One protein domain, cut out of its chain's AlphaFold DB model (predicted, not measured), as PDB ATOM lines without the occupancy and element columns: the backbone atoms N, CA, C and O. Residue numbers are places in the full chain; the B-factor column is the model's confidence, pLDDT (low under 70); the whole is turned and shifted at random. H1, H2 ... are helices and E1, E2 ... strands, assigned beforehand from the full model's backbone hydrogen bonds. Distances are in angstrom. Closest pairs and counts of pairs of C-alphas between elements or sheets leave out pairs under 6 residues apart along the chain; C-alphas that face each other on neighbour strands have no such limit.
ATOM      1  N   ALA A 127      14.531  -9.504  -0.075       63.28
ATOM      2  CA  ALA A 127      13.365  -8.734   0.354       63.28
ATOM      3  C   ALA A 127      13.749  -7.301   0.764       63.28
ATOM      4  O   ALA A 127      13.070  -6.350   0.382       63.28
ATOM      5  N   THR A 128      14.864  -7.142   1.482       70.00
ATOM      6  CA  THR A 128      15.381  -5.832   1.909       70.00
ATOM      7  C   THR A 128      15.797  -4.982   0.713       70.00
ATOM      8  O   THR A 128      15.411  -3.818   0.618       70.00
ATOM      9  N   GLU A 129      16.535  -5.556  -0.239       65.75
ATOM     10  CA  GLU A 129      16.941  -4.849  -1.457       65.75
ATOM     11  C   GLU A 129      15.738  -4.471  -2.323       65.75
ATOM     12  O   GLU A 129      15.635  -3.337  -2.790       65.75
ATOM     13  N   ARG A 130      14.760  -5.373  -2.464       73.25
ATOM     14  CA  ARG A 130      13.499  -5.062  -3.144       73.25
ATOM     15  C   ARG A 130      12.802  -3.876  -2.481       73.25
ATOM     16  O   ARG A 130      12.407  -2.946  -3.178       73.25
ATOM     17  N   GLN A 131      12.694  -3.873  -1.155       77.38
ATOM     18  CA  GLN A 131      12.071  -2.778  -0.413       77.38
ATOM     19  C   GLN A 131      12.832  -1.453  -0.583       77.38
ATOM     20  O   GLN A 131      12.203  -0.404  -0.740       77.38
ATOM     21  N   ARG A 132      14.171  -1.483  -0.609       77.38
ATOM     22  CA  ARG A 132      15.008  -0.302  -0.881       77.38
ATOM     23  C   ARG A 132      14.737   0.276  -2.267       77.38
ATOM     24  O   ARG A 132      14.469   1.471  -2.376       77.38
ATOM     25  N   VAL A 133      14.722  -0.567  -3.301       81.56
ATOM     26  CA  VAL A 133      14.410  -0.152  -4.680       81.56
ATOM     27  C   VAL A 133      12.989   0.403  -4.779       81.56
ATOM     28  O   VAL A 133      12.772   1.448  -5.386       81.56
ATOM     29  N   GLU A 134      12.010  -0.260  -4.159       83.00
ATOM     30  CA  GLU A 134      10.623   0.219  -4.125       83.00
ATOM     31  C   GLU A 134      10.507   1.594  -3.452       83.00
ATOM     32  O   GLU A 134       9.804   2.468  -3.957       83.00
ATOM     33  N   THR A 135      11.230   1.807  -2.353       82.88
ATOM     34  CA  THR A 135      11.257   3.089  -1.636       82.88
ATOM     35  C   THR A 135      11.898   4.186  -2.485       82.88
ATOM     36  O   THR A 135      11.337   5.275  -2.594       82.88
ATOM     37  N   ALA A 136      13.026   3.894  -3.139       80.75
ATOM     38  CA  ALA A 136      13.710   4.837  -4.022       80.75
ATOM     39  C   ALA A 136      12.826   5.263  -5.205       80.75
ATOM     40  O   ALA A 136      12.681   6.453  -5.468       80.75
ATOM     41  N   GLN A 137      12.158   4.310  -5.860       87.75
ATOM     42  CA  GLN A 137      11.258   4.583  -6.986       87.75
ATOM     43  C   GLN A 137      10.028   5.396  -6.567       87.75
ATOM     44  O   GLN A 137       9.633   6.338  -7.255       87.75
ATOM     45  N   LYS A 138       9.442   5.104  -5.399       86.44
ATOM     46  CA  LYS A 138       8.380   5.952  -4.835       86.44
ATOM     47  C   LYS A 138       8.878   7.351  -4.481       86.44
ATOM     48  O   LYS A 138       8.151   8.308  -4.707       86.44
ATOM     49  N   GLY A 139      10.102   7.484  -3.973       86.75
ATOM     50  CA  GLY A 139      10.732   8.783  -3.726       86.75
ATOM     51  C   GLY A 139      11.008   9.563  -5.017       86.75
ATOM     52  O   GLY A 139      10.842  10.780  -5.052       86.75
ATOM     53  N   ALA A 140      11.368   8.877  -6.109       88.06
ATOM     54  CA  ALA A 140      11.481   9.477  -7.438       88.06
ATOM     55  C   ALA A 140      10.137  10.047  -7.906       88.06
ATOM     56  O   ALA A 140      10.073  11.221  -8.254       88.06
ATOM     57  N   LEU A 141       9.048   9.275  -7.800       91.44
ATOM     58  CA  LEU A 141       7.691   9.779  -8.046       91.44
ATOM     59  C   LEU A 141       7.323  10.946  -7.117       91.44
ATOM     60  O   LEU A 141       6.722  11.926  -7.558       91.44
ATOM     61  N   GLY A 142       7.683  10.844  -5.839       88.94
ATOM     62  CA  GLY A 142       7.396  11.831  -4.804       88.94
ATOM     63  C   GLY A 142       7.821  13.252  -5.171       88.94
ATOM     64  O   GLY A 142       7.070  14.202  -4.946       88.94
ATOM     65  N   ARG A 143       8.966  13.388  -5.853       88.12
ATOM     66  CA  ARG A 143       9.493  14.667  -6.364       88.12
ATOM     67  C   ARG A 143       8.565  15.354  -7.373       88.12
ATOM     68  O   ARG A 143       8.546  16.578  -7.430       88.12
ATOM     69  N   PHE A 144       7.778  14.594  -8.135       87.62
ATOM     70  CA  PHE A 144       6.844  15.138  -9.128       87.62
ATOM     71  C   PHE A 144       5.491  15.521  -8.532       87.62
ATOM     72  O   PHE A 144       4.828  16.419  -9.044       87.62
ATOM     73  N   ILE A 145       5.074  14.846  -7.460       88.38
ATOM     74  CA  ILE A 145       3.773  15.078  -6.818       88.38
ATOM     75  C   ILE A 145       3.874  15.931  -5.545       88.38
ATOM     76  O   ILE A 145       2.867  16.141  -4.872       88.38
ATOM     77  N   GLY A 146       5.076  16.417  -5.211       85.25
ATOM     78  CA  GLY A 146       5.330  17.235  -4.024       85.25
ATOM     79  C   GLY A 146       5.170  16.471  -2.708       85.25
ATOM     80  O   GLY A 146       4.777  17.068  -1.709       85.25
ATOM     81  N   ASN A 147       5.425  15.159  -2.705       84.06
ATOM     82  CA  ASN A 147       5.285  14.308  -1.526       84.06
ATOM     83  C   ASN A 147       6.540  13.453  -1.308       84.06
ATOM     84  O   ASN A 147       6.787  12.504  -2.046       84.06
ATOM     85  N   GLU A 148       7.322  13.777  -0.284       73.81
ATOM     86  CA  GLU A 148       8.581  13.088   0.016       73.81
ATOM     87  C   GLU A 148       8.393  11.821   0.866       73.81
ATOM     88  O   GLU A 148       9.328  11.030   0.988       73.81
ATOM     89  N   ASN A 149       7.199  11.593   1.429       78.12
ATOM     90  CA  ASN A 149       6.914  10.427   2.260       78.12
ATOM     91  C   ASN A 149       6.396   9.250   1.402       78.12
ATOM     92  O   ASN A 149       5.257   9.298   0.924       78.12
ATOM     93  N   PRO A 150       7.161   8.149   1.244       69.44
ATOM     94  CA  PRO A 150       6.780   7.019   0.389       69.44
ATOM     95  C   PRO A 150       5.423   6.384   0.736       69.44
ATOM     96  O   PRO A 150       4.737   5.868  -0.153       69.44
ATOM     97  N   ASP A 151       5.013   6.430   2.006       72.25
ATOM     98  CA  ASP A 151       3.729   5.880   2.456       72.25
ATOM     99  C   ASP A 151       2.544   6.775   2.073       72.25
ATOM    100  O   ASP A 151       1.429   6.303   1.827       72.25
ATOM    101  N   GLU A 152       2.771   8.082   1.988       84.12
ATOM    102  CA  GLU A 152       1.761   9.039   1.550       84.12
ATOM    103  C   GLU A 152       1.669   9.119   0.028       84.12
ATOM    104  O   GLU A 152       0.580   9.360  -0.498       84.12
ATOM    105  N   VAL A 153       2.758   8.828  -0.688       87.88
ATOM    106  CA  VAL A 153       2.768   8.703  -2.152       87.88
ATOM    107  C   VAL A 153       1.725   7.673  -2.608       87.88
ATOM    108  O   VAL A 153       0.867   7.987  -3.433       87.88
ATOM    109  N   SER A 154       1.713   6.472  -2.014       89.25
ATOM    110  CA  SER A 154       0.711   5.436  -2.322       89.25
ATOM    111  C   SER A 154      -0.724   5.891  -2.033       89.25
ATOM    112  O   SER A 154      -1.624   5.643  -2.837       89.25
ATOM    113  N   LYS A 155      -0.956   6.590  -0.914       89.38
ATOM    114  CA  LYS A 155      -2.284   7.130  -0.568       89.38
ATOM    115  C   LYS A 155      -2.728   8.223  -1.535       89.38
ATOM    116  O   LYS A 155      -3.897   8.258  -1.905       89.38
ATOM    117  N   THR A 156      -1.804   9.081  -1.955       92.44
ATOM    118  CA  THR A 156      -2.059  10.179  -2.893       92.44
ATOM    119  C   THR A 156      -2.475   9.621  -4.248       92.44
ATOM    120  O   THR A 156      -3.571   9.921  -4.714       92.44
ATOM    121  N   ILE A 157      -1.669   8.726  -4.833       94.06
ATOM    122  CA  ILE A 157      -2.001   8.060  -6.102       94.06
ATOM    123  C   ILE A 157      -3.308   7.271  -5.984       94.06
ATOM    124  O   ILE A 157      -4.161   7.343  -6.865       94.06
ATOM    125  N   GLY A 158      -3.511   6.576  -4.869       90.69
ATOM    126  CA  GLY A 158      -4.756   5.878  -4.582       90.69
ATOM    127  C   GLY A 158      -5.990   6.774  -4.531       90.69
ATOM    128  O   GLY A 158      -7.037   6.432  -5.077       90.69
ATOM    129  N   GLY A 159      -5.858   7.945  -3.910       91.62
ATOM    130  CA  GLY A 159      -6.891   8.971  -3.901       91.62
ATOM    131  C   GLY A 159      -7.171   9.509  -5.299       91.62
ATOM    132  O   GLY A 159      -8.328   9.705  -5.645       91.62
ATOM    133  N   LEU A 160      -6.148   9.693  -6.136       94.44
ATOM    134  CA  LEU A 160      -6.345  10.098  -7.528       94.44
ATOM    135  C   LEU A 160      -7.100   9.041  -8.329       94.44
ATOM    136  O   LEU A 160      -7.994   9.394  -9.088       94.44
ATOM    137  N   LEU A 161      -6.808   7.755  -8.122       94.44
ATOM    138  CA  LEU A 161      -7.497   6.669  -8.823       94.44
ATOM    139  C   LEU A 161      -9.009   6.644  -8.575       94.44
ATOM    140  O   LEU A 161      -9.724   6.160  -9.441       94.44
ATOM    141  N   THR A 162      -9.494   7.138  -7.433       92.69
ATOM    142  CA  THR A 162     -10.926   7.121  -7.073       92.69
ATOM    143  C   THR A 162     -11.662   8.428  -7.358       92.69
ATOM    144  O   THR A 162     -12.871   8.511  -7.133       92.69
ATOM    145  N   ARG A 163     -10.963   9.471  -7.814       93.69
ATOM    146  CA  ARG A 163     -11.560  10.784  -8.090       93.69
ATOM    147  C   ARG A 163     -12.166  10.839  -9.481       93.69
ATOM    148  O   ARG A 163     -11.628  10.281 -10.430       93.69
ATOM    149  N   GLN A 164     -13.234  11.625  -9.615       90.88
ATOM    150  CA  GLN A 164     -13.912  11.839 -10.893       90.88
ATOM    151  C   GLN A 164     -12.985  12.435 -11.964       90.88
ATOM    152  O   GLN A 164     -13.074  12.063 -13.127       90.88
ATOM    153  N   ASP A 165     -12.074  13.332 -11.583       93.94
ATOM    154  CA  ASP A 165     -11.073  13.917 -12.480       93.94
ATOM    155  C   ASP A 165      -9.699  13.231 -12.390       93.94
ATOM    156  O   ASP A 165      -8.705  13.731 -12.926       93.94
ATOM    157  N   GLY A 166      -9.650  12.063 -11.746       93.69
ATOM    158  CA  GLY A 166      -8.444  11.297 -11.463       93.69
ATOM    159  C   GLY A 166      -7.638  10.929 -12.699       93.69
ATOM    160  O   GLY A 166      -6.426  11.124 -12.722       93.69
ATOM    161  N   ALA A 167      -8.302  10.466 -13.762       95.06
ATOM    162  CA  ALA A 167      -7.638  10.104 -15.015       95.06
ATOM    163  C   ALA A 167      -6.894  11.294 -15.645       95.06
ATOM    164  O   ALA A 167      -5.763  11.150 -16.108       95.06
ATOM    165  N   ARG A 168      -7.488  12.494 -15.606       96.75
ATOM    166  CA  ARG A 168      -6.844  13.717 -16.103       96.75
ATOM    167  C   ARG A 168      -5.624  14.080 -15.256       96.75
ATOM    168  O   ARG A 168      -4.556  14.303 -15.820       96.75
ATOM    169  N   GLN A 169      -5.767  14.089 -13.930       94.69
ATOM    170  CA  GLN A 169      -4.666  14.426 -13.020       94.69
ATOM    171  C   GLN A 169      -3.510  13.414 -13.117       94.69
ATOM    172  O   GLN A 169      -2.345  13.798 -13.170       94.69
ATOM    173  N   LEU A 170      -3.808  12.117 -13.223       96.50
ATOM    174  CA  LEU A 170      -2.792  11.080 -13.418       96.50
ATOM    175  C   LEU A 170      -2.101  11.191 -14.779       96.50
ATOM    176  O   LEU A 170      -0.891  10.989 -14.869       96.50
ATOM    177  N   ALA A 171      -2.831  11.559 -15.835       95.75
ATOM    178  CA  ALA A 171      -2.231  11.834 -17.135       95.75
ATOM    179  C   ALA A 171      -1.286  13.049 -17.088       95.75
ATOM    180  O   ALA A 171      -0.243  13.029 -17.740       95.75
ATOM    181  N   GLU A 172      -1.611  14.089 -16.318       95.25
ATOM    182  CA  GLU A 172      -0.720  15.234 -16.084       95.25
ATOM    183  C   GLU A 172       0.544  14.822 -15.326       95.25
ATOM    184  O   GLU A 172       1.643  15.138 -15.781       95.25
ATOM    185  N   ILE A 173       0.409  14.033 -14.254       94.81
ATOM    186  CA  ILE A 173       1.552  13.474 -13.515       94.81
ATOM    187  C   ILE A 173       2.433  12.636 -14.445       94.81
ATOM    188  O   ILE A 173       3.642  12.839 -14.498       94.81
ATOM    189  N   ARG A 174       1.846  11.738 -15.244       94.88
ATOM    190  CA  ARG A 174       2.599  10.913 -16.201       94.88
ATOM    191  C   ARG A 174       3.328  11.756 -17.249       94.88
ATOM    192  O   ARG A 174       4.459  11.433 -17.602       94.88
ATOM    193  N   ARG A 175       2.717  12.839 -17.739       94.69
ATOM    194  CA  ARG A 175       3.390  13.781 -18.652       94.69
ATOM    195  C   ARG A 175       4.538  14.517 -17.965       94.69
ATOM    196  O   ARG A 175       5.570  14.698 -18.600       94.69
ATOM    197  N   ALA A 176       4.369  14.914 -16.704       93.38
ATOM    198  CA  ALA A 176       5.410  15.576 -15.922       93.38
ATOM    199  C   ALA A 176       6.608  14.649 -15.652       93.38
ATOM    200  O   ALA A 176       7.748  15.096 -15.734       93.38
ATOM    201  N   ILE A 177       6.349  13.362 -15.398       95.44
ATOM    202  CA  ILE A 177       7.381  12.323 -15.257       95.44
ATOM    203  C   ILE A 177       8.154  12.118 -16.572       95.44
ATOM    204  O   ILE A 177       9.370  11.925 -16.570       95.44
ATOM    205  N   GLY A 178       7.460  12.147 -17.713       92.44
ATOM    206  CA  GLY A 178       8.076  11.921 -19.018       92.44
ATOM    207  C   GLY A 178       8.625  10.497 -19.155       92.44
ATOM    208  O   GLY A 178       7.880   9.529 -19.014       92.44
ATOM    209  N   ASN A 179       9.923  10.377 -19.453       90.62
ATOM    210  CA  ASN A 179      10.610   9.098 -19.678       90.62
ATOM    211  C   ASN A 179      11.479   8.654 -18.488       90.62
ATOM    212  O   ASN A 179      12.340   7.797 -18.674       90.62
ATOM    213  N   ASP A 180      11.304   9.233 -17.296       90.44
ATOM    214  CA  ASP A 180      12.021   8.791 -16.095       90.44
ATOM    215  C   ASP A 180      11.542   7.380 -15.685       90.44
ATOM    216  O   ASP A 180      10.398   7.220 -15.236       90.44
ATOM    217  N   PRO A 181      12.381   6.338 -15.842       86.50
ATOM    218  CA  PRO A 181      11.961   4.965 -15.592       86.50
ATOM    219  C   PRO A 181      11.710   4.692 -14.103       86.50
ATOM    220  O   PRO A 181      10.848   3.877 -13.774       86.50
ATOM    221  N   GLU A 182      12.413   5.371 -13.195       85.75
ATOM    222  CA  GLU A 182      12.270   5.165 -11.752       85.75
ATOM    223  C   GLU A 182      10.958   5.755 -11.244       85.75
ATOM    224  O   GLU A 182      10.247   5.108 -10.473       85.75
ATOM    225  N   ALA A 183      10.607   6.956 -11.706       90.50
ATOM    226  CA  ALA A 183       9.359   7.611 -11.335       90.50
ATOM    227  C   ALA A 183       8.131   6.941 -11.977       90.50
ATOM    228  O   ALA A 183       7.097   6.809 -11.314       90.50
ATOM    229  N   LEU A 184       8.238   6.449 -13.221       92.50
ATOM    230  CA  LEU A 184       7.186   5.636 -13.847       92.50
ATOM    231  C   LEU A 184       6.951   4.328 -13.080       92.50
ATOM    232  O   LEU A 184       5.804   3.952 -12.824       92.50
ATOM    233  N   GLU A 185       8.022   3.650 -12.670       89.75
ATOM    234  CA  GLU A 185       7.908   2.431 -11.871       89.75
ATOM    235  C   GLU A 185       7.383   2.731 -10.459       89.75
ATOM    236  O   GLU A 185       6.542   1.999  -9.934       89.75
ATOM    237  N   GLY A 186       7.787   3.861  -9.874       90.38
ATOM    238  CA  GLY A 186       7.224   4.392  -8.635       90.38
ATOM    239  C   GLY A 186       5.713   4.601  -8.723       90.38
ATOM    240  O   GLY A 186       4.995   4.222  -7.797       90.38
ATOM    241  N   LEU A 187       5.213   5.127  -9.848       94.50
ATOM    242  CA  LEU A 187       3.781   5.335 -10.108       94.50
ATOM    243  C   LEU A 187       3.018   4.015 -10.174       94.50
ATOM    244  O   LEU A 187       1.997   3.861  -9.496       94.50
ATOM    245  N   ARG A 188       3.546   3.042 -10.922       94.31
ATOM    246  CA  ARG A 188       2.976   1.688 -11.006       94.31
ATOM    247  C   ARG A 188       2.930   1.019  -9.634       94.31
ATOM    248  O   ARG A 188       1.885   0.507  -9.232       94.31
ATOM    249  N   LYS A 189       4.027   1.075  -8.874       91.12
ATOM    250  CA  LYS A 189       4.129   0.482  -7.532       91.12
ATOM    251  C   LYS A 189       3.220   1.157  -6.514       91.12
ATOM    252  O   LYS A 189       2.548   0.462  -5.758       91.12
ATOM    253  N   ALA A 190       3.160   2.487  -6.512       92.81
ATOM    254  CA  ALA A 190       2.295   3.251  -5.620       92.81
ATOM    255  C   ALA A 190       0.814   2.901  -5.832       92.81
ATOM    256  O   ALA A 190       0.097   2.661  -4.858       92.81
ATOM    257  N   ALA A 191       0.389   2.803  -7.096       93.12
ATOM    258  CA  ALA A 191      -0.948   2.352  -7.459       93.12
ATOM    259  C   ALA A 191      -1.189   0.887  -7.056       93.12
ATOM    260  O   ALA A 191      -2.208   0.594  -6.434       93.12
ATOM    261  N   ALA A 192      -0.251  -0.022  -7.341       90.62
ATOM    262  CA  ALA A 192      -0.375  -1.436  -6.977       90.62
ATOM    263  C   ALA A 192      -0.484  -1.647  -5.456       90.62
ATOM    264  O   ALA A 192      -1.289  -2.466  -5.012       90.62
ATOM    265  N   ASP A 193       0.255  -0.878  -4.650       88.38
ATOM    266  CA  ASP A 193       0.163  -0.920  -3.186       88.38
ATOM    267  C   ASP A 193      -1.222  -0.503  -2.688       88.38
ATOM    268  O   ASP A 193      -1.829  -1.192  -1.867       88.38
ATOM    269  N   PHE A 194      -1.764   0.592  -3.228       89.31
ATOM    270  CA  PHE A 194      -3.111   1.040  -2.885       89.31
ATOM    271  C   PHE A 194      -4.185   0.020  -3.287       89.31
ATOM    272  O   PHE A 194      -5.098  -0.276  -2.513       89.31
ATOM    273  N   ILE A 195      -4.057  -0.545  -4.489       88.06
ATOM    274  CA  ILE A 195      -4.960  -1.565  -5.028       88.06
ATOM    275  C   ILE A 195      -4.937  -2.830  -4.155       88.06
ATOM    276  O   ILE A 195      -5.993  -3.344  -3.778       88.06
ATOM    277  N   THR A 196      -3.745  -3.297  -3.776       83.56
ATOM    278  CA  THR A 196      -3.556  -4.501  -2.950       83.56
ATOM    279  C   THR A 196      -4.140  -4.314  -1.553       83.56
ATOM    280  O   THR A 196      -4.862  -5.186  -1.067       83.56
ATOM    281  N   GLY A 197      -3.943  -3.141  -0.940       79.00
ATOM    282  CA  GLY A 197      -4.553  -2.807   0.353       79.00
ATOM    283  C   GLY A 197      -6.088  -2.781   0.332       79.00
ATOM    284  O   GLY A 197      -6.730  -2.889   1.374       79.00
ATOM    285  N   ARG A 198      -6.709  -2.663  -0.849       76.94
ATOM    286  CA  ARG A 198      -8.169  -2.740  -1.008       76.94
ATOM    287  C   ARG A 198      -8.669  -4.172  -1.201       76.94
ATOM    288  O   ARG A 198      -9.818  -4.456  -0.862       76.94
ATOM    289  N   LEU A 199      -7.817  -5.059  -1.718       71.19
ATOM    290  CA  LEU A 199      -8.103  -6.485  -1.875       71.19
ATOM    291  C   LEU A 199      -8.068  -7.226  -0.536       71.19
ATOM    292  O   LEU A 199      -8.913  -8.084  -0.302       71.19
ATOM    293  N   ILE A 200      -7.116  -6.909   0.339       65.31
ATOM    294  CA  ILE A 200      -6.922  -7.602   1.618       65.31
ATOM    295  C   ILE A 200      -7.326  -6.631   2.727       65.31
ATOM    296  O   ILE A 200      -6.643  -5.649   2.996       65.31
ATOM    297  N   GLY A 201      -8.511  -6.829   3.308       55.75
ATOM    298  CA  GLY A 201      -9.049  -5.884   4.281       55.75
ATOM    299  C   GLY A 201      -8.377  -6.002   5.646       55.75
ATOM    300  O   GLY A 201      -8.333  -7.090   6.193       55.75
ATOM    301  N   ASN A 202      -8.012  -4.883   6.278       49.91
ATOM    302  CA  ASN A 202      -7.530  -4.828   7.676       49.91
ATOM    303  C   ASN A 202      -8.576  -5.248   8.737       49.91
ATOM    304  O   ASN A 202      -8.376  -5.021   9.926       49.91
ATOM    305  N   THR A 203      -9.735  -5.765   8.325       39.22
ATOM    306  CA  THR A 203     -10.883  -6.039   9.196       39.22
ATOM    307  C   THR A 203     -11.226  -7.518   9.115       39.22
ATOM    308  O   THR A 203     -11.394  -8.057   8.018       39.22
ATOM    309  N   GLU A 204     -11.316  -8.140  10.287       42.75
ATOM    310  CA  GLU A 204     -11.649  -9.546  10.480       42.75
ATOM    311  C   GLU A 204     -12.948  -9.912   9.756       42.75
ATOM    312  O   GLU A 204     -13.976  -9.248   9.911       42.75
ATOM    313  N   VAL A 205     -12.918 -10.977   8.954       37.44
ATOM    314  CA  VAL A 205     -14.140 -11.560   8.393       37.44
ATOM    315  C   VAL A 205     -14.529 -12.764   9.249       37.44
ATOM    316  O   VAL A 205     -13.902 -13.822   9.192       37.44
ATOM    317  N   GLY A 206     -15.575 -12.582  10.062       47.59
ATOM    318  CA  GLY A 206     -16.115 -13.594  10.980       47.59
ATOM    319  C   GLY A 206     -15.353 -13.719  12.306       47.59
ATOM    320  O   GLY A 206     -14.481 -12.916  12.612       47.59
ATOM    321  N   THR A 207     -15.658 -14.755  13.096       37.59
ATOM    322  CA  THR A 207     -15.045 -15.042  14.415       37.59
ATOM    323  C   THR A 207     -13.622 -15.624  14.330       37.59
ATOM    324  O   THR A 207     -13.158 -16.271  15.264       37.59
ATOM    325  N   SER A 208     -12.951 -15.467  13.187       47.75
ATOM    326  CA  SER A 208     -11.709 -16.167  12.828       47.75
ATOM    327  C   SER A 208     -10.429 -15.359  13.065       47.75
ATOM    328  O   SER A 208      -9.347 -15.911  12.889       47.75
ATOM    329  N   GLY A 209     -10.517 -14.071  13.418       41.50
ATOM    330  CA  GLY A 209      -9.329 -13.236  13.644       41.50
ATOM    331  C   GLY A 209      -8.483 -12.956  12.391       41.50
ATOM    332  O   GLY A 209      -7.296 -12.662  12.503       41.50
ATOM    333  N   GLN A 210      -9.048 -13.101  11.182       46.09
ATOM    334  CA  GLN A 210      -8.307 -13.009   9.914       46.09
ATOM    335  C   GLN A 210      -8.879 -11.946   8.970       46.09
ATOM    336  O   GLN A 210     -10.086 -11.906   8.714       46.09
ATOM    337  N   ALA A 211      -7.981 -11.121   8.422       50.06
ATOM    338  CA  ALA A 211      -8.221 -10.171   7.338       50.06
ATOM    339  C   ALA A 211      -8.858 -10.877   6.129       50.06
ATOM    340  O   ALA A 211      -8.211 -11.670   5.446       50.06
ATOM    341  N   GLY A 212     -10.141 -10.626   5.864       57.88
ATOM    342  CA  GLY A 212     -10.810 -11.260   4.729       57.88
ATOM    343  C   GLY A 212     -10.493 -10.585   3.397       57.88
ATOM    344  O   GLY A 212     -10.360  -9.362   3.300       57.88
ATOM    345  N   ILE A 213     -10.417 -11.402   2.348       68.06
ATOM    346  CA  ILE A 213     -10.197 -10.957   0.971       68.06
ATOM    347  C   ILE A 213     -11.497 -10.347   0.424       68.06
ATOM    348  O   ILE A 213     -12.523 -11.018   0.315       68.06
ATOM    349  N   ARG A 214     -11.457  -9.074   0.034       75.69
ATOM    350  CA  ARG A 214     -12.591  -8.276  -0.458       75.69
ATOM    351  C   ARG A 214     -12.689  -8.309  -1.984       75.69
ATOM    352  O   ARG A 214     -12.654  -7.272  -2.647       75.69
ATOM    353  N   VAL A 215     -12.821  -9.508  -2.549       78.06
ATOM    354  CA  VAL A 215     -12.763  -9.726  -4.008       78.06
ATOM    355  C   VAL A 215     -13.790  -8.883  -4.778       78.06
ATOM    356  O   VAL A 215     -13.451  -8.291  -5.798       78.06
ATOM    357  N   GLU A 216     -15.022  -8.757  -4.282       80.75
ATOM    358  CA  GLU A 216     -16.067  -7.957  -4.943       80.75
ATOM    359  C   GLU A 216     -15.746  -6.457  -4.952       80.75
ATOM    360  O   GLU A 216     -15.898  -5.790  -5.975       80.75
ATOM    361  N   GLN A 217     -15.253  -5.917  -3.832       82.38
ATOM    362  CA  GLN A 217     -14.858  -4.506  -3.749       82.38
ATOM    363  C   GLN A 217     -13.688  -4.208  -4.683       82.38
ATOM    364  O   GLN A 217     -13.649  -3.151  -5.310       82.38
ATOM    365  N   TYR A 218     -12.761  -5.153  -4.795       85.06
ATOM    366  CA  TYR A 218     -11.636  -5.084  -5.710       85.06
ATOM    367  C   TYR A 218     -12.078  -5.125  -7.184       85.06
ATOM    368  O   TYR A 218     -11.689  -4.256  -7.964       85.06
ATOM    369  N   GLN A 219     -12.967  -6.049  -7.567       86.25
ATOM    370  CA  GLN A 219     -13.531  -6.099  -8.925       86.25
ATOM    371  C   GLN A 219     -14.307  -4.825  -9.276       86.25
ATOM    372  O   GLN A 219     -14.207  -4.316 -10.392       86.25
ATOM    373  N   ASN A 220     -15.093  -4.299  -8.334       89.19
ATOM    374  CA  ASN A 220     -15.810  -3.038  -8.520       89.19
ATOM    375  C   ASN A 220     -14.836  -1.878  -8.704       89.19
ATOM    376  O   ASN A 220     -15.029  -1.068  -9.604       89.19
ATOM    377  N   PHE A 221     -13.770  -1.836  -7.903       90.00
ATOM    378  CA  PHE A 221     -12.738  -0.817  -8.013       90.00
ATOM    379  C   PHE A 221     -12.071  -0.825  -9.394       90.00
ATOM    380  O   PHE A 221     -11.989   0.233 -10.013       90.00
ATOM    381  N   ILE A 222     -11.640  -1.983  -9.904       91.00
ATOM    382  CA  ILE A 222     -10.997  -2.057 -11.228       91.00
ATOM    383  C   ILE A 222     -11.948  -1.556 -12.313       91.00
ATOM    384  O   ILE A 222     -11.582  -0.692 -13.104       91.00
ATOM    385  N   ARG A 223     -13.193  -2.048 -12.313       90.44
ATOM    386  CA  ARG A 223     -14.189  -1.679 -13.329       90.44
ATOM    387  C   ARG A 223     -14.540  -0.194 -13.295       90.44
ATOM    388  O   ARG A 223     -14.632   0.429 -14.345       90.44
ATOM    389  N   GLN A 224     -14.732   0.371 -12.103       92.31
ATOM    390  CA  GLN A 224     -15.120   1.774 -11.931       92.31
ATOM    391  C   GLN A 224     -13.986   2.744 -12.262       92.31
ATOM    392  O   GLN A 224     -14.248   3.831 -12.759       92.31
ATOM    393  N   ASN A 225     -12.736   2.349 -12.015       94.31
ATOM    394  CA  ASN A 225     -11.574   3.225 -12.165       94.31
ATOM    395  C   ASN A 225     -10.711   2.848 -13.381       94.31
ATOM    396  O   ASN A 225      -9.554   3.251 -13.468       94.31
ATOM    397  N   ALA A 226     -11.258   2.085 -14.334       91.81
ATOM    398  CA  ALA A 226     -10.517   1.545 -15.474       91.81
ATOM    399  C   ALA A 226      -9.853   2.634 -16.334       91.81
ATOM    400  O   ALA A 226      -8.740   2.447 -16.816       91.81
ATOM    401  N   GLU A 227     -10.511   3.780 -16.520       93.25
ATOM    402  CA  GLU A 227      -9.943   4.910 -17.266       93.25
ATOM    403  C   GLU A 227      -8.698   5.477 -16.574       93.25
ATOM    404  O   GLU A 227      -7.652   5.626 -17.203       93.25
ATOM    405  N   ALA A 228      -8.776   5.708 -15.261       95.38
ATOM    406  CA  ALA A 228      -7.647   6.165 -14.462       95.38
ATOM    407  C   ALA A 228      -6.524   5.114 -14.416       95.38
ATOM    408  O   ALA A 228      -5.355   5.452 -14.580       95.38
ATOM    409  N   LEU A 229      -6.861   3.829 -14.280       94.75
ATOM    410  CA  LEU A 229      -5.888   2.735 -14.266       94.75
ATOM    411  C   LEU A 229      -5.109   2.621 -15.581       94.75
ATOM    412  O   LEU A 229      -3.897   2.429 -15.534       94.75
ATOM    413  N   ARG A 230      -5.755   2.822 -16.738       95.19
ATOM    414  CA  ARG A 230      -5.092   2.816 -18.061       95.19
ATOM    415  C   ARG A 230      -4.064   3.932 -18.240       95.19
ATOM    416  O   ARG A 230      -3.215   3.858 -19.127       95.19
ATOM    417  N   THR A 231      -4.100   4.965 -17.398       95.25
ATOM    418  CA  THR A 231      -3.047   5.991 -17.402       95.25
ATOM    419  C   THR A 231      -1.743   5.490 -16.786       95.25
ATOM    420  O   THR A 231      -0.697   6.060 -17.084       95.25
ATOM    421  N   ILE A 232      -1.772   4.421 -15.986       94.81
ATOM    422  CA  ILE A 232      -0.613   3.887 -15.257       94.81
ATOM    423  C   ILE A 232      -0.210   2.512 -15.795       94.81
ATOM    424  O   ILE A 232       0.971   2.251 -16.009       94.81
ATOM    425  N   PHE A 233      -1.198   1.649 -16.022       94.12
ATOM    426  CA  PHE A 233      -1.022   0.251 -16.395       94.12
ATOM    427  C   PHE A 233      -1.385   0.011 -17.857       94.12
ATOM    428  O   PHE A 233      -2.235   0.689 -18.435       94.12
ATOM    429  N   SER A 234      -0.754  -0.998 -18.441       91.25
ATOM    430  CA  SER A 234      -1.141  -1.565 -19.728       91.25
ATOM    431  C   SER A 234      -2.454  -2.347 -19.629       91.25
ATOM    432  O   SER A 234      -2.838  -2.836 -18.565       91.25
TER     433      SER A 234
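AT A GLANCE: This is residues 127 to 234 of the 444 residues of an uncharacterized protein of Aureimonas flava (UniProt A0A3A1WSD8). A long helix, H4, runs through the middle; H1 crosses its first half and H2 its second, and H3 joins it at a corner. At the far end of H4 the E1-E2 hairpin turns the chain back, and H5 and H6 lead it round to H3; residues 127 to 132 of H1 stick out. The 108 printed residues hold six named helices and two strands, in the order H1 H2 H3 H4 E1 E2 H5 H6, with one antiparallel sheet, E1 - E2. The class is mostly helix, and the whole is compact, with a radius of gyration of the C-alphas of 14.7 A and spans of 48 by 35 by 22 A.

HOW THE PARTS SIT: H1, residues 127 to 145, touches H4, residues 181 to 199, with residues 134 to 141 alone, about perpendicular at 74 degrees; the closest C-alphas, of Lys 138 and Gly 186, are 4.3 A apart. H2, residues 150 to 161, touches H4 about perpendicular at 75 degrees, the closest C-alphas being those of Ser 154 and Ala 190, 4.3 A apart. H3, residues 166 to 177, touches H2 with residues 166 to 170 alone, opposite ways at a steep tilt of 48 degrees, the C-alphas of Leu 160 and Gly 166 closest at 4.6 A. H3 and H4 only just touch, and only at the corner by their link, with 3 pairs of C-alphas within 8 A. E1, residues 200 to 204, and E2, residues 211 to 213, form an antiparallel hairpin; N 201 and O 212 are within hydrogen-bond range at 3.1 A. H5, residues 215 to 224, touches residues 195 to 199 of H4 alone, the C-alphas of Leu 199 and Tyr 218 closest at 5.4 A. H6, residues 226 to 230, touches H3, the C-alphas of Ala 167 and Ala 228 closest at 4.0 A. Every O i to N i+4 pair is within hydrogen-bond range in H3, H4, H5 and H6, against 14 of 15 in H1 and 6 of 8 in H2.

IN THESE COORDINATES: H1 begins at C-alpha 127 (13.365, -8.734, 0.354) and is 26.7 A long. H2 is 17.0 A, H3 16.3 A, and H4 26.9 A, ending at C-alpha 199 (-8.103, -6.485, -1.875). E1 measures 10.2 A, E2 6.7 A and H5 14.2 A. H6 measures 6.1 A and ends at C-alpha 230 (-5.092, 2.816, -18.061).

THE WHOLE: The two C-alphas farthest apart, of Asn 179 and Thr 207, are 49.0 A apart. The printed part has no cut and no long link. Mean pLDDT of the printed part is 82.8; residues 127, 129, 150 and 200 to 213 are under 70.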